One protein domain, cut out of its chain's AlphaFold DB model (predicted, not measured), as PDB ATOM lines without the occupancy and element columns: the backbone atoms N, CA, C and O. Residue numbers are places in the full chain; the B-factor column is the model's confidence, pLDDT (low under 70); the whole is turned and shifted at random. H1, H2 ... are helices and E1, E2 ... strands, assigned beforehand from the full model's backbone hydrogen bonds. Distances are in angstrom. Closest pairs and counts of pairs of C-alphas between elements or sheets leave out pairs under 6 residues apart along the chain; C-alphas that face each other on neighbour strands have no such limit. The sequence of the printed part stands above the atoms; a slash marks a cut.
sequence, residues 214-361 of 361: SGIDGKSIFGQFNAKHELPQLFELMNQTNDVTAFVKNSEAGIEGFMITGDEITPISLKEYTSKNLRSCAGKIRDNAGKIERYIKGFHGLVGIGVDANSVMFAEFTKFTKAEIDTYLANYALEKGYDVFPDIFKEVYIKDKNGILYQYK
ATOM      1  N   SER A 214      68.118  31.701  25.341       48.38
ATOM      2  CA  SER A 214      69.028  32.849  25.288       48.38
ATOM      3  C   SER A 214      68.405  33.997  24.500       48.38
ATOM      4  O   SER A 214      67.960  33.780  23.370       48.38
ATOM      5  N   GLY A 215      68.374  35.184  25.107       51.06
ATOM      6  CA  GLY A 215      67.700  36.336  24.541       51.06
ATOM      7  C   GLY A 215      68.317  36.774  23.226       51.06
ATOM      8  O   GLY A 215      69.436  37.276  23.180       51.06
ATOM      9  N   ILE A 216      67.555  36.567  22.160       52.62
ATOM     10  CA  ILE A 216      67.725  37.272  20.898       52.62
ATOM     11  C   ILE A 216      67.099  38.654  21.144       52.62
ATOM     12  O   ILE A 216      65.944  38.734  21.559       52.62
ATOM     13  N   ASP A 217      67.886  39.722  20.999       55.50
ATOM     14  CA  ASP A 217      67.452  41.123  21.145       55.50
ATOM     15  C   ASP A 217      66.827  41.512  22.503       55.50
ATOM     16  O   ASP A 217      65.871  42.279  22.573       55.50
ATOM     17  N   GLY A 218      67.361  40.994  23.617       62.53
ATOM     18  CA  GLY A 218      66.936  41.398  24.971       62.53
ATOM     19  C   GLY A 218      65.612  40.788  25.455       62.53
ATOM     20  O   GLY A 218      65.160  41.109  26.554       62.53
ATOM     21  N   LYS A 219      65.014  39.880  24.675       71.00
ATOM     22  CA  LYS A 219      63.768  39.175  25.009       71.00
ATOM     23  C   LYS A 219      64.025  37.864  25.736       71.00
ATOM     24  O   LYS A 219      64.941  37.131  25.383       71.00
ATOM     25  N   SER A 220      63.199  37.531  26.721       72.06
ATOM     26  CA  SER A 220      63.339  36.311  27.522       72.06
ATOM     27  C   SER A 220      62.170  35.359  27.280       72.06
ATOM     28  O   SER A 220      61.038  35.647  27.662       72.06
ATOM     29  N   ILE A 221      62.443  34.211  26.654       72.56
ATOM     30  CA  ILE A 221      61.439  33.174  26.391       72.56
ATOM     31  C   ILE A 221      61.749  31.956  27.245       72.56
ATOM     32  O   ILE A 221      62.877  31.454  27.257       72.56
ATOM     33  N   PHE A 222      60.730  31.466  27.932       70.69
ATOM     34  CA  PHE A 222      60.859  30.380  28.883       70.69
ATOM     35  C   PHE A 222      59.953  29.204  28.554       70.69
ATOM     36  O   PHE A 222      58.864  29.380  28.021       70.69
ATOM     37  N   GLY A 223      60.395  28.010  28.936       70.25
ATOM     38  CA  GLY A 223      59.568  26.809  28.998       70.25
ATOM     39  C   GLY A 223      59.624  25.889  27.789       70.25
ATOM     40  O   GLY A 223      60.662  25.764  27.139       70.25
ATOM     41  N   GLN A 224      58.551  25.127  27.579       69.50
ATOM     42  CA  GLN A 224      58.503  24.064  26.578       69.50
ATOM     43  C   GLN A 224      57.841  24.577  25.304       69.50
ATOM     44  O   GLN A 224      56.624  24.730  25.282       69.50
ATOM     45  N   PHE A 225      58.639  24.778  24.257       72.06
ATOM     46  CA  PHE A 225      58.168  25.258  22.959       72.06
ATOM     47  C   PHE A 225      58.681  24.407  21.793       72.06
ATOM     48  O   PHE A 225      59.783  23.842  21.821       72.06
ATOM     49  N   ASN A 226      57.899  24.359  20.721       72.94
ATOM     50  CA  ASN A 226      58.308  23.864  19.419       72.94
ATOM     51  C   ASN A 226      59.154  24.927  18.708       72.94
ATOM     52  O   ASN A 226      58.632  25.873  18.118       72.94
ATOM     53  N   ALA A 227      60.473  24.733  18.715       70.00
ATOM     54  CA  ALA A 227      61.433  25.671  18.131       70.00
ATOM     55  C   ALA A 227      61.204  25.980  16.637       70.00
ATOM     56  O   ALA A 227      61.667  27.012  16.163       70.00
ATOM     57  N   LYS A 228      60.509  25.107  15.892       72.06
ATOM     58  CA  LYS A 228      60.251  25.306  14.459       72.06
ATOM     59  C   LYS A 228      59.018  26.172  14.183       72.06
ATOM     60  O   LYS A 228      59.002  26.861  13.171       72.06
ATOM     61  N   HIS A 229      58.006  26.119  15.049       71.44
ATOM     62  CA  HIS A 229      56.695  26.727  14.788       71.44
ATOM     63  C   HIS A 229      56.331  27.790  15.828       71.44
ATOM     64  O   HIS A 229      56.047  28.924  15.470       71.44
ATOM     65  N   GLU A 230      56.400  27.465  17.117       75.19
ATOM     66  CA  GLU A 230      55.956  28.367  18.190       75.19
ATOM     67  C   GLU A 230      56.965  29.486  18.449       75.19
ATOM     68  O   GLU A 230      56.578  30.628  18.673       75.19
ATOM     69  N   LEU A 231      58.265  29.180  18.383       75.12
ATOM     70  CA  LEU A 231      59.309  30.155  18.701       75.12
ATOM     71  C   LEU A 231      59.328  31.354  17.723       75.12
ATOM     72  O   LEU A 231      59.326  32.485  18.209       75.12
ATOM     73  N   PRO A 232      59.290  31.170  16.384       79.31
ATOM     74  CA  PRO A 232      59.208  32.299  15.452       79.31
ATOM     75  C   PRO A 232      57.938  33.139  15.632       79.31
ATOM     76  O   PRO A 232      58.017  34.364  15.627       79.31
ATOM     77  N   GLN A 233      56.788  32.486  15.835       80.50
ATOM     78  CA  GLN A 233      55.502  33.162  16.037       80.50
ATOM     79  C   GLN A 233      55.518  34.011  17.311       80.50
ATOM     80  O   GLN A 233      55.065  35.152  17.302       80.50
ATOM     81  N   LEU A 234      56.105  33.485  18.389       77.12
ATOM     82  CA  LEU A 234      56.237  34.201  19.651       77.12
ATOM     83  C   LEU A 234      57.131  35.435  19.518       77.12
ATOM     84  O   LEU A 234      56.766  36.501  19.996       77.12
ATOM     85  N   PHE A 235      58.278  35.318  18.841       78.12
ATOM     86  CA  PHE A 235      59.152  36.469  18.606       78.12
ATOM     87  C   PHE A 235      58.460  37.565  17.795       78.12
ATOM     88  O   PHE A 235      58.596  38.746  18.117       78.12
ATOM     89  N   GLU A 236      57.720  37.175  16.757       81.56
ATOM     90  CA  GLU A 236      56.971  38.105  15.918       81.56
ATOM     91  C   GLU A 236      55.867  38.800  16.719       81.56
ATOM     92  O   GLU A 236      55.772  40.024  16.685       81.56
ATOM     93  N   LEU A 237      55.115  38.040  17.519       80.00
ATOM     94  CA  LEU A 237      54.092  38.581  18.406       80.00
ATOM     95  C   LEU A 237      54.689  39.552  19.432       80.00
ATOM     96  O   LEU A 237      54.258  40.696  19.497       80.00
ATOM     97  N   MET A 238      55.752  39.152  20.136       78.69
ATOM     98  CA  MET A 238      56.452  40.008  21.100       78.69
ATOM     99  C   MET A 238      57.028  41.278  20.451       78.69
ATOM    100  O   MET A 238      57.281  42.266  21.132       78.69
ATOM    101  N   ASN A 239      57.366  41.257  19.154       81.81
ATOM    102  CA  ASN A 239      57.804  42.461  18.432       81.81
ATOM    103  C   ASN A 239      56.631  43.417  18.188       81.81
ATOM    104  O   ASN A 239      56.825  44.624  18.273       81.81
ATOM    105  N   GLN A 240      55.436  42.890  17.909       80.94
ATOM    106  CA  GLN A 240      54.232  43.700  17.704       80.94
ATOM    107  C   GLN A 240      53.701  44.292  19.010       80.94
ATOM    108  O   GLN A 240      53.361  45.470  19.057       80.94
ATOM    109  N   THR A 241      53.659  43.492  20.075       74.06
ATOM    110  CA  THR A 241      53.113  43.897  21.379       74.06
ATOM    111  C   THR A 241      54.119  44.653  22.246       74.06
ATOM    112  O   THR A 241      53.765  45.179  23.295       74.06
ATOM    113  N   ASN A 242      55.373  44.758  21.790       74.62
ATOM    114  CA  ASN A 242      56.488  45.361  22.520       74.62
ATOM    115  C   ASN A 242      56.815  44.643  23.848       74.62
ATOM    116  O   ASN A 242      57.384  45.231  24.771       74.62
ATOM    117  N   ASP A 243      56.484  43.353  23.924       72.75
ATOM    118  CA  ASP A 243      56.725  42.510  25.089       72.75
ATOM    119  C   ASP A 243      58.169  42.019  25.156       72.75
ATOM    120  O   ASP A 243      58.808  41.680  24.153       72.75
ATOM    121  N   VAL A 244      58.674  41.919  26.383       71.00
ATOM    122  CA  VAL A 244      60.061  41.519  26.661       71.00
ATOM    123  C   VAL A 244      60.174  40.116  27.243       71.00
ATOM    124  O   VAL A 244      61.247  39.517  27.164       71.00
ATOM    125  N   THR A 245      59.077  39.552  27.760       73.00
ATOM    126  CA  THR A 245      59.088  38.241  28.413       73.00
ATOM    127  C   THR A 245      57.889  37.389  28.004       73.00
ATOM    128  O   THR A 245      56.751  37.849  27.999       73.00
ATOM    129  N   ALA A 246      58.133  36.109  27.720       72.38
ATOM    130  CA  ALA A 246      57.083  35.129  27.478       72.38
ATOM    131  C   ALA A 246      57.414  33.776  28.123       72.38
ATOM    132  O   ALA A 246      58.564  33.339  28.171       72.38
ATOM    133  N   PHE A 247      56.387  33.091  28.608       72.12
ATOM    134  CA  PHE A 247      56.460  31.750  29.166       72.12
ATOM    135  C   PHE A 247      55.580  30.814  28.342       72.12
ATOM    136  O   PHE A 247      54.356  30.890  28.381       72.12
ATOM    137  N   VAL A 248      56.202  29.908  27.601       69.88
ATOM    138  CA  VAL A 248      55.529  28.871  26.824       69.88
ATOM    139  C   VAL A 248      55.534  27.598  27.641       69.88
ATOM    140  O   VAL A 248      56.570  27.113  28.094       69.88
ATOM    141  N   LYS A 249      54.365  27.007  27.803       65.56
ATOM    142  CA  LYS A 249      54.270  25.640  28.274       65.56
ATOM    143  C   LYS A 249      53.427  24.931  27.261       65.56
ATOM    144  O   LYS A 249      52.312  25.371  27.016       65.56
ATOM    145  N   ASN A 250      53.939  23.817  26.753       60.53
ATOM    146  CA  ASN A 250      53.169  22.896  25.942       60.53
ATOM    147  C   ASN A 250      52.011  22.355  26.803       60.53
ATOM    148  O   ASN A 250      52.128  21.351  27.509       60.53
ATOM    149  N   SER A 251      50.946  23.145  26.880       53.72
ATOM    150  CA  SER A 251      49.791  22.942  27.724       53.72
ATOM    151  C   SER A 251      48.700  22.406  26.817       53.72
ATOM    152  O   SER A 251      48.490  22.886  25.702       53.72
ATOM    153  N   GLU A 252      48.058  21.324  27.238       56.69
ATOM    154  CA  GLU A 252      46.946  20.807  26.457       56.69
ATOM    155  C   GLU A 252      45.762  21.784  26.480       56.69
ATOM    156  O   GLU A 252      45.515  22.460  27.477       56.69
ATOM    157  N   ALA A 253      44.999  21.764  25.380       55.16
ATOM    158  CA  ALA A 253      43.779  22.531  25.108       55.16
ATOM    159  C   ALA A 253      43.959  24.011  24.699       55.16
ATOM    160  O   ALA A 253      43.235  24.880  25.171       55.16
ATOM    161  N   GLY A 254      44.818  24.278  23.708       60.56
ATOM    162  CA  GLY A 254      44.704  25.483  22.872       60.56
ATOM    163  C   GLY A 254      45.359  26.753  23.402       60.56
ATOM    164  O   GLY A 254      45.245  27.780  22.743       60.56
ATOM    165  N   ILE A 255      46.011  26.680  24.563       65.75
ATOM    166  CA  ILE A 255      46.873  27.728  25.108       65.75
ATOM    167  C   ILE A 255      48.303  27.212  25.019       65.75
ATOM    168  O   ILE A 255      48.648  26.193  25.619       65.75
ATOM    169  N   GLU A 256      49.139  27.914  24.274       73.19
ATOM    170  CA  GLU A 256      50.534  27.535  24.074       73.19
ATOM    171  C   GLU A 256      51.441  28.235  25.097       73.19
ATOM    172  O   GLU A 256      52.523  27.746  25.406       73.19
ATOM    173  N   GLY A 257      50.995  29.327  25.723       72.31
ATOM    174  CA  GLY A 257      51.780  30.000  26.752       72.31
ATOM    175  C   GLY A 257      51.106  31.211  27.377       72.31
ATOM    176  O   GLY A 257      49.889  31.371  27.327       72.31
ATOM    177  N   PHE A 258      51.938  32.084  27.934       73.19
ATOM    178  CA  PHE A 258      51.581  33.352  28.549       73.19
ATOM    179  C   PHE A 258      52.634  34.405  28.178       73.19
ATOM    180  O   PHE A 258      53.831  34.145  28.300       73.19
ATOM    181  N   MET A 259      52.208  35.590  27.749       73.94
ATOM    182  CA  MET A 259      53.066  36.776  27.664       73.94
ATOM    183  C   MET A 259      53.049  37.521  28.994       73.94
ATOM    184  O   MET A 259      52.046  37.487  29.712       73.94
ATOM    185  N   ILE A 260      54.179  38.139  29.332       70.12
ATOM    186  CA  ILE A 260      54.367  38.893  30.570       70.12
ATOM    187  C   ILE A 260      54.823  40.305  30.195       70.12
ATOM    188  O   ILE A 260      55.924  40.488  29.665       70.12
ATOM    189  N   THR A 261      53.982  41.288  30.509       67.50
ATOM    190  CA  THR A 261      54.159  42.694  30.128       67.50
ATOM    191  C   THR A 261      54.084  43.564  31.371       67.50
ATOM    192  O   THR A 261      53.001  43.911  31.839       67.50
ATOM    193  N   GLY A 262      55.242  43.897  31.944       65.44
ATOM    194  CA  GLY A 262      55.285  44.532  33.262       65.44
ATOM    195  C   GLY A 262      54.572  43.656  34.293       65.44
ATOM    196  O   GLY A 262      55.051  42.568  34.606       65.44
ATOM    197  N   ASP A 263      53.413  44.118  34.758       59.03
ATOM    198  CA  ASP A 263      52.585  43.441  35.759       59.03
ATOM    199  C   ASP A 263      51.419  42.625  35.161       59.03
ATOM    200  O   ASP A 263      50.702  41.953  35.906       59.03
ATOM    201  N   GLU A 264      51.208  42.678  33.841       66.75
ATOM    202  CA  GLU A 264      50.137  41.950  33.150       66.75
ATOM    203  C   GLU A 264      50.600  40.566  32.671       66.75
ATOM    204  O   GLU A 264      51.714  40.391  32.174       66.75
ATOM    205  N   ILE A 265      49.715  39.571  32.804       67.62
ATOM    206  CA  ILE A 265      49.925  38.203  32.314       67.62
ATOM    207  C   ILE A 265      48.795  37.849  31.352       67.62
ATOM    208  O   ILE A 265      47.631  37.755  31.749       67.62
ATOM    209  N   THR A 266      49.160  37.569  30.105       72.75
ATOM    210  CA  THR A 266      48.217  37.411  28.994       72.75
ATOM    211  C   THR A 266      48.362  36.018  28.382       72.75
ATOM    212  O   THR A 266      49.407  35.725  27.798       72.75
ATOM    213  N   PRO A 267      47.369  35.117  28.509       74.56
ATOM    214  CA  PRO A 267      47.386  33.830  27.818       74.56
ATOM    215  C   PRO A 267      47.545  33.995  26.307       74.56
ATOM    216  O   PRO A 267      46.912  34.860  25.702       74.56
ATOM    217  N   ILE A 268      48.341  33.131  25.685       76.56
ATOM    218  CA  ILE A 268      48.544  33.141  24.235       76.56
ATOM    219  C   ILE A 268      48.152  31.813  23.605       76.56
ATOM    220  O   ILE A 268      48.488  30.737  24.112       76.56
ATOM    221  N   SER A 269      47.471  31.903  22.465       79.56
ATOM    222  CA  SER A 269      47.274  30.776  21.564       79.56
ATOM    223  C   SER A 269      48.119  30.949  20.307       79.56
ATOM    224  O   SER A 269      48.011  31.968  19.631       79.56
ATOM    225  N   LEU A 270      48.943  29.955  19.990       76.81
ATOM    226  CA  LEU A 270      49.809  29.896  18.816       76.81
ATOM    227  C   LEU A 270      49.362  28.710  17.949       76.81
ATOM    228  O   LEU A 270      49.555  27.544  18.314       76.81
ATOM    229  N   LYS A 271      48.710  28.977  16.809       76.00
ATOM    230  CA  LYS A 271      48.162  27.918  15.941       76.00
ATOM    231  C   LYS A 271      48.486  28.119  14.468       76.00
ATOM    232  O   LYS A 271      48.244  29.166  13.877       76.00
ATOM    233  N   GLU A 272      48.932  27.033  13.843       78.19
ATOM    234  CA  GLU A 272      49.093  26.942  12.394       78.19
ATOM    235  C   GLU A 272      47.855  26.289  11.754       78.19
ATOM    236  O   GLU A 272      47.468  25.157  12.078       78.19
ATOM    237  N   TYR A 273      47.223  26.990  10.812       80.62
ATOM    238  CA  TYR A 273      46.019  26.545  10.115       80.62
ATOM    239  C   TYR A 273      46.354  26.104   8.687       80.62
ATOM    240  O   TYR A 273      46.366  26.880   7.736       80.62
ATOM    241  N   THR A 274      46.578  24.800   8.518       80.31
ATOM    242  CA  THR A 274      47.014  24.192   7.244       80.31
ATOM    243  C   THR A 274      45.871  23.748   6.318       80.31
ATOM    244  O   THR A 274      46.110  23.200   5.231       80.31
ATOM    245  N   SER A 275      44.610  23.943   6.723       83.56
ATOM    246  CA  SER A 275      43.442  23.502   5.948       83.56
ATOM    247  C   SER A 275      43.331  24.257   4.622       83.56
ATOM    248  O   SER A 275      43.645  25.438   4.541       83.56
ATOM    249  N   LYS A 276      42.850  23.589   3.565       84.75
ATOM    250  CA  LYS A 276      42.571  24.231   2.262       84.75
ATOM    251  C   LYS A 276      41.243  25.001   2.243       84.75
ATOM    252  O   LYS A 276      40.868  25.517   1.200       84.75
ATOM    253  N   ASN A 277      40.512  25.052   3.359       87.50
ATOM    254  CA  ASN A 277      39.189  25.670   3.441       87.50
ATOM    255  C   ASN A 277      39.096  26.617   4.652       87.50
ATOM    256  O   ASN A 277      39.286  26.178   5.792       87.50
ATOM    257  N   LEU A 278      38.741  27.886   4.414       87.12
ATOM    258  CA  LEU A 278      38.555  28.907   5.454       87.12
ATOM    259  C   LEU A 278      37.456  28.542   6.460       87.12
ATOM    260  O   LEU A 278      37.650  28.731   7.657       87.12
ATOM    261  N   ARG A 279      36.373  27.881   6.031       87.31
ATOM    262  CA  ARG A 279      35.326  27.376   6.939       87.31
ATOM    263  C   ARG A 279      35.848  26.353   7.934       87.31
ATOM    264  O   ARG A 279      35.436  26.337   9.091       87.31
ATOM    265  N   SER A 280      36.770  25.504   7.491       85.75
ATOM    266  CA  SER A 280      37.431  24.542   8.371       85.75
ATOM    267  C   SER A 280      38.384  25.241   9.347       85.75
ATOM    268  O   SER A 280      38.473  24.815  10.495       85.75
ATOM    269  N   CYS A 281      39.056  26.317   8.924       84.50
ATOM    270  CA  CYS A 281      39.896  27.130   9.809       84.50
ATOM    271  C   CYS A 281      39.049  27.837  10.878       84.50
ATOM    272  O   CYS A 281      39.328  27.681  12.062       84.50
ATOM    273  N   ALA A 282      37.960  28.500  10.478       85.00
ATOM    274  CA  ALA A 282      37.026  29.179  11.378       85.00
ATOM    275  C   ALA A 282      36.403  28.231  12.416       85.00
ATOM    276  O   ALA A 282      36.365  28.547  13.603       85.00
ATOM    277  N   GLY A 283      35.978  27.032  11.997       83.69
ATOM    278  CA  GLY A 283      35.486  26.011  12.929       83.69
ATOM    279  C   GLY A 283      36.536  25.625  13.975       83.69
ATOM    280  O   GLY A 283      36.249  25.625  15.168       83.69
ATOM    281  N   LYS A 284      37.786  25.395  13.546       83.69
ATOM    282  CA  LYS A 284      38.895  25.073  14.457       83.69
ATOM    283  C   LYS A 284      39.235  26.217  15.414       83.69
ATOM    284  O   LYS A 284      39.585  25.937  16.554       83.69
ATOM    285  N   ILE A 285      39.155  27.475  14.969       83.56
ATOM    286  CA  ILE A 285      39.343  28.657  15.829       83.56
ATOM    287  C   ILE A 285      38.306  28.655  16.954       83.56
ATOM    288  O   ILE A 285      38.670  28.747  18.123       83.56
ATOM    289  N   ARG A 286      37.026  28.452  16.626       83.06
ATOM    290  CA  ARG A 286      35.946  28.417  17.624       83.06
ATOM    291  C   ARG A 286      36.045  27.217  18.566       83.06
ATOM    292  O   ARG A 286      35.862  27.370  19.771       83.06
ATOM    293  N   ASP A 287      36.397  26.043  18.046       82.81
ATOM    294  CA  ASP A 287      36.658  24.863  18.877       82.81
ATOM    295  C   ASP A 287      37.818  25.109  19.854       82.81
ATOM    296  O   ASP A 287      37.781  24.642  20.996       82.81
ATOM    297  N   ASN A 288      38.849  25.836  19.409       78.38
ATOM    298  CA  ASN A 288      39.976  26.237  20.243       78.38
ATOM    299  C   ASN A 288      39.532  27.224  21.324       78.38
ATOM    300  O   ASN A 288      39.775  26.976  22.500       78.38
ATOM    301  N   ALA A 289      38.787  28.266  20.958       78.62
ATOM    302  CA  ALA A 289      38.215  29.227  21.895       78.62
ATOM    303  C   ALA A 289      37.387  28.544  22.997       78.62
ATOM    304  O   ALA A 289      37.610  28.794  24.176       78.62
ATOM    305  N   GLY A 290      36.510  27.593  22.654       77.06
ATOM    306  CA  GLY A 290      35.722  26.855  23.654       77.06
ATOM    307  C   GLY A 290      36.549  25.893  24.523       77.06
ATOM    308  O   GLY A 290      36.143  25.518  25.626       77.06
ATOM    309  N   LYS A 291      37.719  25.444  24.052       76.94
ATOM    310  CA  LYS A 291      38.691  24.705  24.877       76.94
ATOM    311  C   LYS A 291      39.397  25.639  25.855       76.94
ATOM    312  O   LYS A 291      39.411  25.323  27.041       76.94
ATOM    313  N   ILE A 292      39.882  26.780  25.368       72.88
ATOM    314  CA  ILE A 292      40.490  27.842  26.173       72.88
ATOM    315  C   ILE A 292      39.505  28.289  27.257       72.88
ATOM    316  O   ILE A 292      39.856  28.293  28.427       72.88
ATOM    317  N   GLU A 293      38.243  28.551  26.913       71.44
ATOM    318  CA  GLU A 293      37.219  28.993  27.865       71.44
ATOM    319  C   GLU A 293      36.987  27.977  28.993       71.44
ATOM    320  O   GLU A 293      36.919  28.338  30.167       71.44
ATOM    321  N   ARG A 294      36.903  26.681  28.661       71.06
ATOM    322  CA  ARG A 294      36.762  25.604  29.656       71.06
ATOM    323  C   ARG A 294      38.013  25.434  30.506       71.06
ATOM    324  O   ARG A 294      37.895  25.187  31.705       71.06
ATOM    325  N   TYR A 295      39.184  25.547  29.886       65.81
ATOM    326  CA  TYR A 295      40.461  25.495  30.578       65.81
ATOM    327  C   TYR A 295      40.551  26.648  31.577       65.81
ATOM    328  O   TYR A 295      40.681  26.399  32.769       65.81
ATOM    329  N   ILE A 296      40.342  27.888  31.124       58.00
ATOM    330  CA  ILE A 296      40.290  29.081  31.973       58.00
ATOM    331  C   ILE A 296      39.297  28.865  33.118       58.00
ATOM    332  O   ILE A 296      39.719  28.959  34.267       58.00
ATOM    333  N   LYS A 297      38.050  28.440  32.840       61.31
ATOM    334  CA  LYS A 297      37.019  28.097  33.848       61.31
ATOM    335  C   LYS A 297      37.510  27.114  34.917       61.31
ATOM    336  O   LYS A 297      37.294  27.344  36.104       61.31
ATOM    337  N   GLY A 298      38.215  26.052  34.524       56.81
ATOM    338  CA  GLY A 298      38.823  25.092  35.453       56.81
ATOM    339  C   GLY A 298      39.966  25.674  36.297       56.81
ATOM    340  O   GLY A 298      40.214  25.206  37.408       56.81
ATOM    341  N   PHE A 299      40.631  26.721  35.805       50.66
ATOM    342  CA  PHE A 299      41.724  27.419  36.480       50.66
ATOM    343  C   PHE A 299      41.288  28.597  37.366       50.66
ATOM    344  O   PHE A 299      42.140  29.078  38.115       50.66
ATOM    345  N   HIS A 300      40.004  29.000  37.401       49.06
ATOM    346  CA  HIS A 300      39.495  30.078  38.286       49.06
ATOM    347  C   HIS A 300      39.898  29.898  39.764       49.06
ATOM    348  O   HIS A 300      40.015  30.875  40.502       49.06
ATOM    349  N   GLY A 301      40.150  28.663  40.214       39.47
ATOM    350  CA  GLY A 301      40.626  28.381  41.571       39.47
ATOM    351  C   GLY A 301      42.114  28.662  41.813       39.47
ATOM    352  O   GLY A 301      42.503  28.855  42.966       39.47
ATOM    353  N   LEU A 302      42.950  28.708  40.766       38.78
ATOM    354  CA  LEU A 302      44.418  28.632  40.845       38.78
ATOM    355  C   LEU A 302      45.156  29.789  40.169       38.78
ATOM    356  O   LEU A 302      46.094  30.310  40.774       38.78
ATOM    357  N   VAL A 303      44.684  30.247  39.011       36.62
ATOM    358  CA  VAL A 303      45.198  31.405  38.269       36.62
ATOM    359  C   VAL A 303      43.992  32.269  37.937       36.62
ATOM    360  O   VAL A 303      43.104  31.838  37.211       36.62
ATOM    361  N   GLY A 304      43.912  33.471  38.499       38.38
ATOM    362  CA  GLY A 304      42.830  34.384  38.150       38.38
ATOM    363  C   GLY A 304      43.204  35.159  36.902       38.38
ATOM    364  O   GLY A 304      43.485  36.350  36.967       38.38
ATOM    365  N   ILE A 305      43.228  34.448  35.779       38.62
ATOM    366  CA  ILE A 305      43.160  35.069  34.461       38.62
ATOM    367  C   ILE A 305      41.834  35.831  34.463       38.62
ATOM    368  O   ILE A 305      40.813  35.254  34.845       38.62
ATOM    369  N   GLY A 306      41.889  37.138  34.196       36.28
ATOM    370  CA  GLY A 306      40.776  38.061  34.398       36.28
ATOM    371  C   GLY A 306      39.473  37.518  33.823       36.28
ATOM    372  O   GLY A 306      39.461  36.817  32.816       36.28
ATOM    373  N   VAL A 307      38.385  37.827  34.515       36.34
ATOM    374  CA  VAL A 307      37.042  37.260  34.341       36.34
ATOM    375  C   VAL A 307      36.406  37.530  32.967       36.34
ATOM    376  O   VAL A 307      35.313  37.040  32.721       36.34
ATOM    377  N   ASP A 308      37.118  38.209  32.066       46.38
ATOM    378  CA  ASP A 308      36.706  38.601  30.722       46.38
ATOM    379  C   ASP A 308      37.898  38.496  29.745       46.38
ATOM    380  O   ASP A 308      39.050  38.479  30.178       46.38
ATOM    381  N   ALA A 309      37.614  38.393  28.441       53.44
ATOM    382  CA  ALA A 309      38.511  38.566  27.285       53.44
ATOM    383  C   ALA A 309      39.984  38.927  27.589       53.44
ATOM    384  O   ALA A 309      40.321  40.099  27.734       53.44
ATOM    385  N   ASN A 310      40.885  37.942  27.664       60.72
ATOM    386  CA  ASN A 310      42.295  38.204  27.999       60.72
ATOM    387  C   ASN A 310      43.298  37.364  27.204       60.72
ATOM    388  O   ASN A 310      44.474  37.354  27.541       60.72
ATOM    389  N   SER A 311      42.872  36.637  26.167       70.19
ATOM    390  CA  SER A 311      43.804  35.826  25.372       70.19
ATOM    391  C   SER A 311      44.253  36.561  24.112       70.19
ATOM    392  O   SER A 311      43.435  37.193  23.451       70.19
ATOM    393  N   VAL A 312      45.520  36.430  23.735       75.19
ATOM    394  CA  VAL A 312      46.008  36.855  22.416       75.19
ATOM    395  C   VAL A 312      46.070  35.634  21.508       75.19
ATOM    396  O   VAL A 312      46.635  34.603  21.880       75.19
ATOM    397  N   MET A 313      45.475  35.720  20.319       83.44
ATOM    398  CA  MET A 313      45.572  34.663  19.313       83.44
ATOM    399  C   MET A 313      46.588  35.045  18.243       83.44
ATOM    400  O   MET A 313      46.461  36.090  17.621       83.44
ATOM    401  N   PHE A 314      47.530  34.154  17.958       85.12
ATOM    402  CA  PHE A 314      48.348  34.184  16.754       85.12
ATOM    403  C   PHE A 314      47.938  33.022  15.846       85.12
ATOM    404  O   PHE A 314      48.008  31.851  16.237       85.12
ATOM    405  N   ALA A 315      47.521  33.336  14.623       83.88
ATOM    406  CA  ALA A 315      47.086  32.356  13.642       83.88
ATOM    407  C   ALA A 315      47.871  32.487  12.332       83.88
ATOM    408  O   ALA A 315      47.841  33.521  11.671       83.88
ATOM    409  N   GLU A 316      48.521  31.407  11.906       85.00
ATOM    410  CA  GLU A 316      49.222  31.359  10.619       85.00
ATOM    411  C   GLU A 316      48.384  30.626   9.564       85.00
ATOM    412  O   GLU A 316      48.096  29.432   9.690       85.00
ATOM    413  N   PHE A 317      47.983  31.342   8.511       85.94
ATOM    414  CA  PHE A 317      47.193  30.827   7.394       85.94
ATOM    415  C   PHE A 317      48.101  30.571   6.193       85.94
ATOM    416  O   PHE A 317      48.311  31.428   5.341       85.94
ATOM    417  N   THR A 318      48.570  29.335   6.052       84.88
ATOM    418  CA  THR A 318      49.593  28.973   5.052       84.88
ATOM    419  C   THR A 318      49.117  28.979   3.592       84.88
ATOM    420  O   THR A 318      49.895  28.684   2.686       84.88
ATOM    421  N   LYS A 319      47.832  29.261   3.324       86.81
ATOM    422  CA  LYS A 319      47.211  29.090   1.993       86.81
ATOM    423  C   LYS A 319      46.366  30.257   1.496       86.81
ATOM    424  O   LYS A 319      45.974  30.235   0.332       86.81
ATOM    425  N   PHE A 320      46.101  31.258   2.328       91.56
ATOM    426  CA  PHE A 320      45.179  32.346   2.008       91.56
ATOM    427  C   PHE A 320      45.869  33.703   2.115       91.56
ATOM    428  O   PHE A 320      46.717  33.907   2.977       91.56
ATOM    429  N   THR A 321      45.529  34.611   1.207       93.69
ATOM    430  CA  THR A 321      45.908  36.029   1.261       93.69
ATOM    431  C   THR A 321      45.016  36.793   2.231       93.69
ATOM    432  O   THR A 321      43.891  36.371   2.506       93.69
ATOM    433  N   LYS A 322      45.463  37.980   2.656       93.19
ATOM    434  CA  LYS A 322      44.622  38.926   3.402       93.19
ATOM    435  C   LYS A 322      43.258  39.181   2.749       93.19
ATOM    436  O   LYS A 322      42.245  39.117   3.429       93.19
ATOM    437  N   ALA A 323      43.208  39.415   1.435       93.75
ATOM    438  CA  ALA A 323      41.952  39.725   0.743       93.75
ATOM    439  C   ALA A 323      40.934  38.566   0.803       93.75
ATOM    440  O   ALA A 323      39.740  38.793   1.002       93.75
ATOM    441  N   GLU A 324      41.408  37.323   0.664       92.81
ATOM    442  CA  GLU A 324      40.574  36.119   0.791       92.81
ATOM    443  C   GLU A 324      40.058  35.942   2.229       92.81
ATOM    444  O   GLU A 324      38.894  35.589   2.424       92.81
ATOM    445  N   ILE A 325      40.907  36.220   3.227       91.50
ATOM    446  CA  ILE A 325      40.551  36.169   4.651       91.50
ATOM    447  C   ILE A 325      39.505  37.244   4.980       91.50
ATOM    448  O   ILE A 325      38.442  36.909   5.496       91.50
ATOM    449  N   ASP A 326      39.753  38.504   4.620       91.88
ATOM    450  CA  ASP A 326      38.862  39.639   4.905       91.88
ATOM    451  C   ASP A 326      37.469  39.430   4.293       91.88
ATOM    452  O   ASP A 326      36.450  39.614   4.964       91.88
ATOM    453  N   THR A 327      37.418  38.972   3.035       93.00
ATOM    454  CA  THR A 327      36.154  38.665   2.345       93.00
ATOM    455  C   THR A 327      35.369  37.581   3.083       93.00
ATOM    456  O   THR A 327      34.150  37.673   3.234       93.00
ATOM    457  N   TYR A 328      36.058  36.544   3.561       91.62
ATOM    458  CA  TYR A 328      35.421  35.460   4.295       91.62
ATOM    459  C   TYR A 328      34.874  35.916   5.650       91.62
ATOM    460  O   TYR A 328      33.740  35.580   5.982       91.62
ATOM    461  N   LEU A 329      35.653  36.686   6.415       88.44
ATOM    462  CA  LEU A 329      35.240  37.194   7.727       88.44
ATOM    463  C   LEU A 329      33.999  38.089   7.616       88.44
ATOM    464  O   LEU A 329      33.045  37.902   8.374       88.44
ATOM    465  N   ALA A 330      33.968  38.984   6.622       87.44
ATOM    466  CA  ALA A 330      32.821  39.852   6.361       87.44
ATOM    467  C   ALA A 330      31.541  39.049   6.073       87.44
ATOM    468  O   ALA A 330      30.490  39.318   6.656       87.44
ATOM    469  N   ASN A 331      31.632  38.019   5.226       89.31
ATOM    470  CA  ASN A 331      30.485  37.171   4.893       89.31
ATOM    471  C   ASN A 331      30.060  36.277   6.065       89.31
ATOM    472  O   ASN A 331      28.869  36.077   6.292       89.31
ATOM    473  N   TYR A 332      31.014  35.756   6.839       86.06
ATOM    474  CA  TYR A 332      30.721  34.856   7.951       86.06
ATOM    475  C   TYR A 332      29.859  35.525   9.022       86.06
ATOM    476  O   TYR A 332      28.868  34.939   9.464       86.06
ATOM    477  N   ALA A 333      30.213  36.752   9.414       80.06
ATOM    478  CA  ALA A 333      29.463  37.508  10.411       80.06
ATOM    479  C   ALA A 333      28.018  37.770   9.951       80.06
ATOM    480  O   ALA A 333      27.082  37.598  10.734       80.06
ATOM    481  N   LEU A 334      27.831  38.099   8.666       83.81
ATOM    482  CA  LEU A 334      26.512  38.297   8.058       83.81
ATOM    483  C   LEU A 334      25.679  37.006   8.033       83.81
ATOM    484  O   LEU A 334      24.489  37.035   8.330       83.81
ATOM    485  N   GLU A 335      26.291  35.866   7.700       87.94
ATOM    486  CA  GLU A 335      25.591  34.581   7.579       87.94
ATOM    487  C   GLU A 335      25.254  33.922   8.924       87.94
ATOM    488  O   GLU A 335      24.262  33.197   9.028       87.94
ATOM    489  N   LYS A 336      26.120  34.073   9.932       83.12
ATOM    490  CA  LYS A 336      26.014  33.350  11.212       83.12
ATOM    491  C   LYS A 336      25.501  34.199  12.366       83.12
ATOM    492  O   LYS A 336      25.064  33.621  13.360       83.12
ATOM    493  N   GLY A 337      25.523  35.525  12.237       80.56
ATOM    494  CA  GLY A 337      25.107  36.446  13.295       80.56
ATOM    495  C   GLY A 337      26.087  36.526  14.470       80.56
ATOM    496  O   GLY A 337      25.712  37.000  15.538       80.56
ATOM    497  N   TYR A 338      27.319  36.039  14.301       77.88
ATOM    498  CA  TYR A 338      28.403  36.125  15.281       77.88
ATOM    499  C   TYR A 338      29.774  36.061  14.588       77.88
ATOM    500  O   TYR A 338      29.888  35.526  13.483       77.88
ATOM    501  N   ASP A 339      30.814  36.573  15.250       82.38
ATOM    502  CA  ASP A 339      32.177  36.641  14.709       82.38
ATOM    503  C   ASP A 339      32.874  35.261  14.682       82.38
ATOM    504  O   ASP A 339      32.587  34.361  15.484       82.38
ATOM    505  N   VAL A 340      33.803  35.074  13.742       83.38
ATOM    506  CA  VAL A 340      34.724  33.931  13.721       83.38
ATOM    507  C   VAL A 340      35.597  33.927  14.973       83.38
ATOM    508  O   VAL A 340      35.850  32.842  15.505       83.38
ATOM    509  N   PHE A 341      36.016  35.105  15.444       84.00
ATOM    510  CA  PHE A 341      36.832  35.282  16.645       84.00
ATOM    511  C   PHE A 341      35.926  35.592  17.844       84.00
ATOM    512  O   PHE A 341      35.333  36.663  17.897       84.00
ATOM    513  N   PRO A 342      35.741  34.656  18.792       78.44
ATOM    514  CA  PRO A 342      34.913  34.921  19.964       78.44
ATOM    515  C   PRO A 342      35.590  35.920  20.907       78.44
ATOM    516  O   PRO A 342      36.817  35.933  20.990       78.44
ATOM    517  N   ASP A 343      34.791  36.623  21.715       77.38
ATOM    518  CA  ASP A 343      35.230  37.667  22.661       77.38
ATOM    519  C   ASP A 343      36.288  37.213  23.679       77.38
ATOM    520  O   ASP A 343      36.862  38.024  24.385       77.38
ATOM    521  N   ILE A 344      36.585  35.917  23.787       74.94
ATOM    522  CA  ILE A 344      37.681  35.424  24.628       74.94
ATOM    523  C   ILE A 344      39.061  35.934  24.177       74.94
ATOM    524  O   ILE A 344      39.986  36.015  24.998       74.94
ATOM    525  N   PHE A 345      39.202  36.254  22.888       78.12
ATOM    526  CA  PHE A 345      40.410  36.838  22.324       78.12
ATOM    527  C   PHE A 345      40.337  38.362  22.432       78.12
ATOM    528  O   PHE A 345      39.446  38.983  21.868       78.12
ATOM    529  N   LYS A 346      41.271  38.949  23.186       78.00
ATOM    530  CA  LYS A 346      41.425  40.402  23.340       78.00
ATOM    531  C   LYS A 346      42.093  41.024  22.114       78.00
ATOM    532  O   LYS A 346      41.828  42.174  21.788       78.00
ATOM    533  N   GLU A 347      43.002  40.268  21.501       83.75
ATOM    534  CA  GLU A 347      43.696  40.646  20.276       83.75
ATOM    535  C   GLU A 347      43.895  39.410  19.402       83.75
ATOM    536  O   GLU A 347      44.196  38.313  19.896       83.75
ATOM    537  N   VAL A 348      43.779  39.600  18.091       85.38
ATOM    538  CA  VAL A 348      43.994  38.547  17.104       85.38
ATOM    539  C   VAL A 348      45.046  39.001  16.103       85.38
ATOM    540  O   VAL A 348      44.928  40.047  15.486       85.38
ATOM    541  N   TYR A 349      46.069  38.189  15.883       88.56
ATOM    542  CA  TYR A 349      47.112  38.419  14.894       88.56
ATOM    543  C   TYR A 349      47.075  37.295  13.868       88.56
ATOM    544  O   TYR A 349      47.120  36.115  14.220       88.56
ATOM    545  N   ILE A 350      46.980  37.649  12.587       89.00
ATOM    546  CA  ILE A 350      46.901  36.679  11.495       89.00
ATOM    547  C   ILE A 350      48.050  36.898  10.529       89.00
ATOM    548  O   ILE A 350      48.199  37.979   9.961       89.00
ATOM    549  N   LYS A 351      48.835  35.842  10.321       89.62
ATOM    550  CA  LYS A 351      49.877  35.785   9.301       89.62
ATOM    551  C   LYS A 351      49.319  35.130   8.047       89.62
ATOM    552  O   LYS A 351      48.841  33.995   8.106       89.62
ATOM    553  N   ASP A 352      49.340  35.844   6.926       91.75
ATOM    554  CA  ASP A 352      48.848  35.316   5.651       91.75
ATOM    555  C   ASP A 352      49.870  34.396   4.958       91.75
ATOM    556  O   ASP A 352      51.002  34.217   5.413       91.75
ATOM    557  N   LYS A 353      49.486  33.821   3.811       91.12
ATOM    558  CA  LYS A 353      50.353  32.918   3.034       91.12
ATOM    559  C   LYS A 353      51.631  33.573   2.502       91.12
ATOM    560  O   LYS A 353      52.541  32.858   2.093       91.12
ATOM    561  N   ASN A 354      51.673  34.904   2.444       91.44
ATOM    562  CA  ASN A 354      52.841  35.664   2.007       91.44
ATOM    563  C   ASN A 354      53.766  36.000   3.186       91.44
ATOM    564  O   ASN A 354      54.811  36.614   2.986       91.44
ATOM    565  N   GLY A 355      53.394  35.601   4.406       87.00
ATOM    566  CA  GLY A 355      54.160  35.847   5.615       87.00
ATOM    567  C   GLY A 355      53.980  37.251   6.186       87.00
ATOM    568  O   GLY A 355      54.789  37.647   7.020       87.00
ATOM    569  N   ILE A 356      52.958  37.997   5.761       88.75
ATOM    570  CA  ILE A 356      52.671  39.325   6.306       88.75
ATOM    571  C   ILE A 356      51.707  39.168   7.484       88.75
ATOM    572  O   ILE A 356      50.683  38.490   7.367       88.75
ATOM    573  N   LEU A 357      52.055  39.779   8.617       87.88
ATOM    574  CA  LEU A 357      51.261  39.771   9.841       87.88
ATOM    575  C   LEU A 357      50.321  40.976   9.888       87.88
ATOM    576  O   LEU A 357      50.731  42.106   9.619       87.88
ATOM    577  N   TYR A 358      49.075  40.739  10.284       89.69
ATOM    578  CA  TYR A 358      48.070  41.781  10.452       89.69
ATOM    579  C   TYR A 358      47.357  41.619  11.790       89.69
ATOM    580  O   TYR A 358      47.088  40.496  12.222       89.69
ATOM    581  N   GLN A 359      47.020  42.745  12.413       88.25
ATOM    582  CA  GLN A 359      46.198  42.777  13.612       88.25
ATOM    583  C   GLN A 359      44.715  42.837  13.228       88.25
ATOM    584  O   GLN A 359      44.290  43.638  12.393       88.25
ATOM    585  N   TYR A 360      43.952  41.961  13.856       78.62
ATOM    586  CA  TYR A 360      42.510  41.813  13.821       78.62
ATOM    587  C   TYR A 360      41.969  41.998  15.245       78.62
ATOM    588  O   TYR A 360      42.728  42.130  16.209       78.62
ATOM    589  N   LYS A 361      40.644  42.062  15.344       67.56
ATOM    590  CA  LYS A 361      39.928  42.335  16.584       67.56
ATOM    591  C   LYS A 361      39.990  41.160  17.548       67.56
ATOM    592  O   LYS A 361      39.762  40.025  17.071       67.56
TER     593      LYS A 361
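Overview. This is residues 214 to 361 of the 361 residues of the protein "Intein C-terminal splicing region domain protein" of Microscilla marina ATCC 23134 (UniProt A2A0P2). A strongly twisted sheet of seven strands curls round the short helix H1, with the long helix H2 packed along E4 and E5 on the opposite face. H3 sits out to one side and only grazes the sheet, and residues 298 to 303, from the end of H2 into the loop after it, stick out. The printed part has 148 residues, with three named helices and seven named strands that follow each other along the chain as E1 H1 E2 E3 E4 H2 E5 H3 E6 E7; the sheet runs E1 E2 E3 E4 E5 E6 E7 and is mixed. The class is mixed, helices and strands, and the whole is compact, with a radius of gyration of the C-alphas of 15.1 A and spans of 42 by 36 by 23 A.

Along the chain. E1, residues 220 to 223, begins at C-alpha 220 (63.339, 36.311, 27.522). H1, residues 230 to 240, is 15.4 A long. E2 is residues 245 to 248 and E3 residues 257 to 261. E4, residues 264 to 273, is 28.0 A long. H2, residues 278 to 299, is 31.2 A long and begins at (38.555, 28.907, 5.454). E5, residues 311 to 317, is 19.0 A long, H3, residues 322 to 336, 20.9 A, and E6, residues 345 to 351, 16.1 A. E7, residues 357 to 360, ends at C-alpha 360 (42.510, 41.813, 13.821).

Arrangement. E1 and E2 are parallel, with N 248 and O 222 2.7 A apart. E2, E3 and E4 form a meander, each strand the antiparallel neighbour of the one before; N 258 and O 247 are 2.7 A apart, N 259 and O 266 2.8 A. E4 is staggered, pairing with E3 over residues 264 to 268 and with E5 over 268 to 273. E5 is parallel to E4, N 314 to O 269 2.8 A, and to E6, N 315 to O 349 2.8 A. E6 and E7 are a hairpin, N 360 to O 348 2.7 A. There are three strand-helix-strand units, each two parallel neighbour strands with a helix between them along the chain: E1, H1, E2, whose crossover is left-handed, and E4, H2, E5 and E5, H3, E6, whose crossovers are both right-handed. The sheet has helices on both faces, an arrangement of three layers, with H2 on one face of the sheet and H1 on the opposite face. The closest C-alphas of H1 and E4 are those of Glu 230 and Leu 270, 6.4 A. H2 has a height over the sheet of 9.6 A and runs along the strands, 25 degrees from E5 on the local plane. Every O i to N i+4 pair is within hydrogen-bond range in H1 and H2, and 10 of 11 in H3.

Size, cuts and confidence. The farthest C-alphas, of Ser 214 and Glu 335, are 46.9 A apart. The printed part has no cut and ends at the chain's last residue. The link from H2 to E5 is long. Mean pLDDT of the printed part is 74.7; residues 295 to 310 are among those under 70.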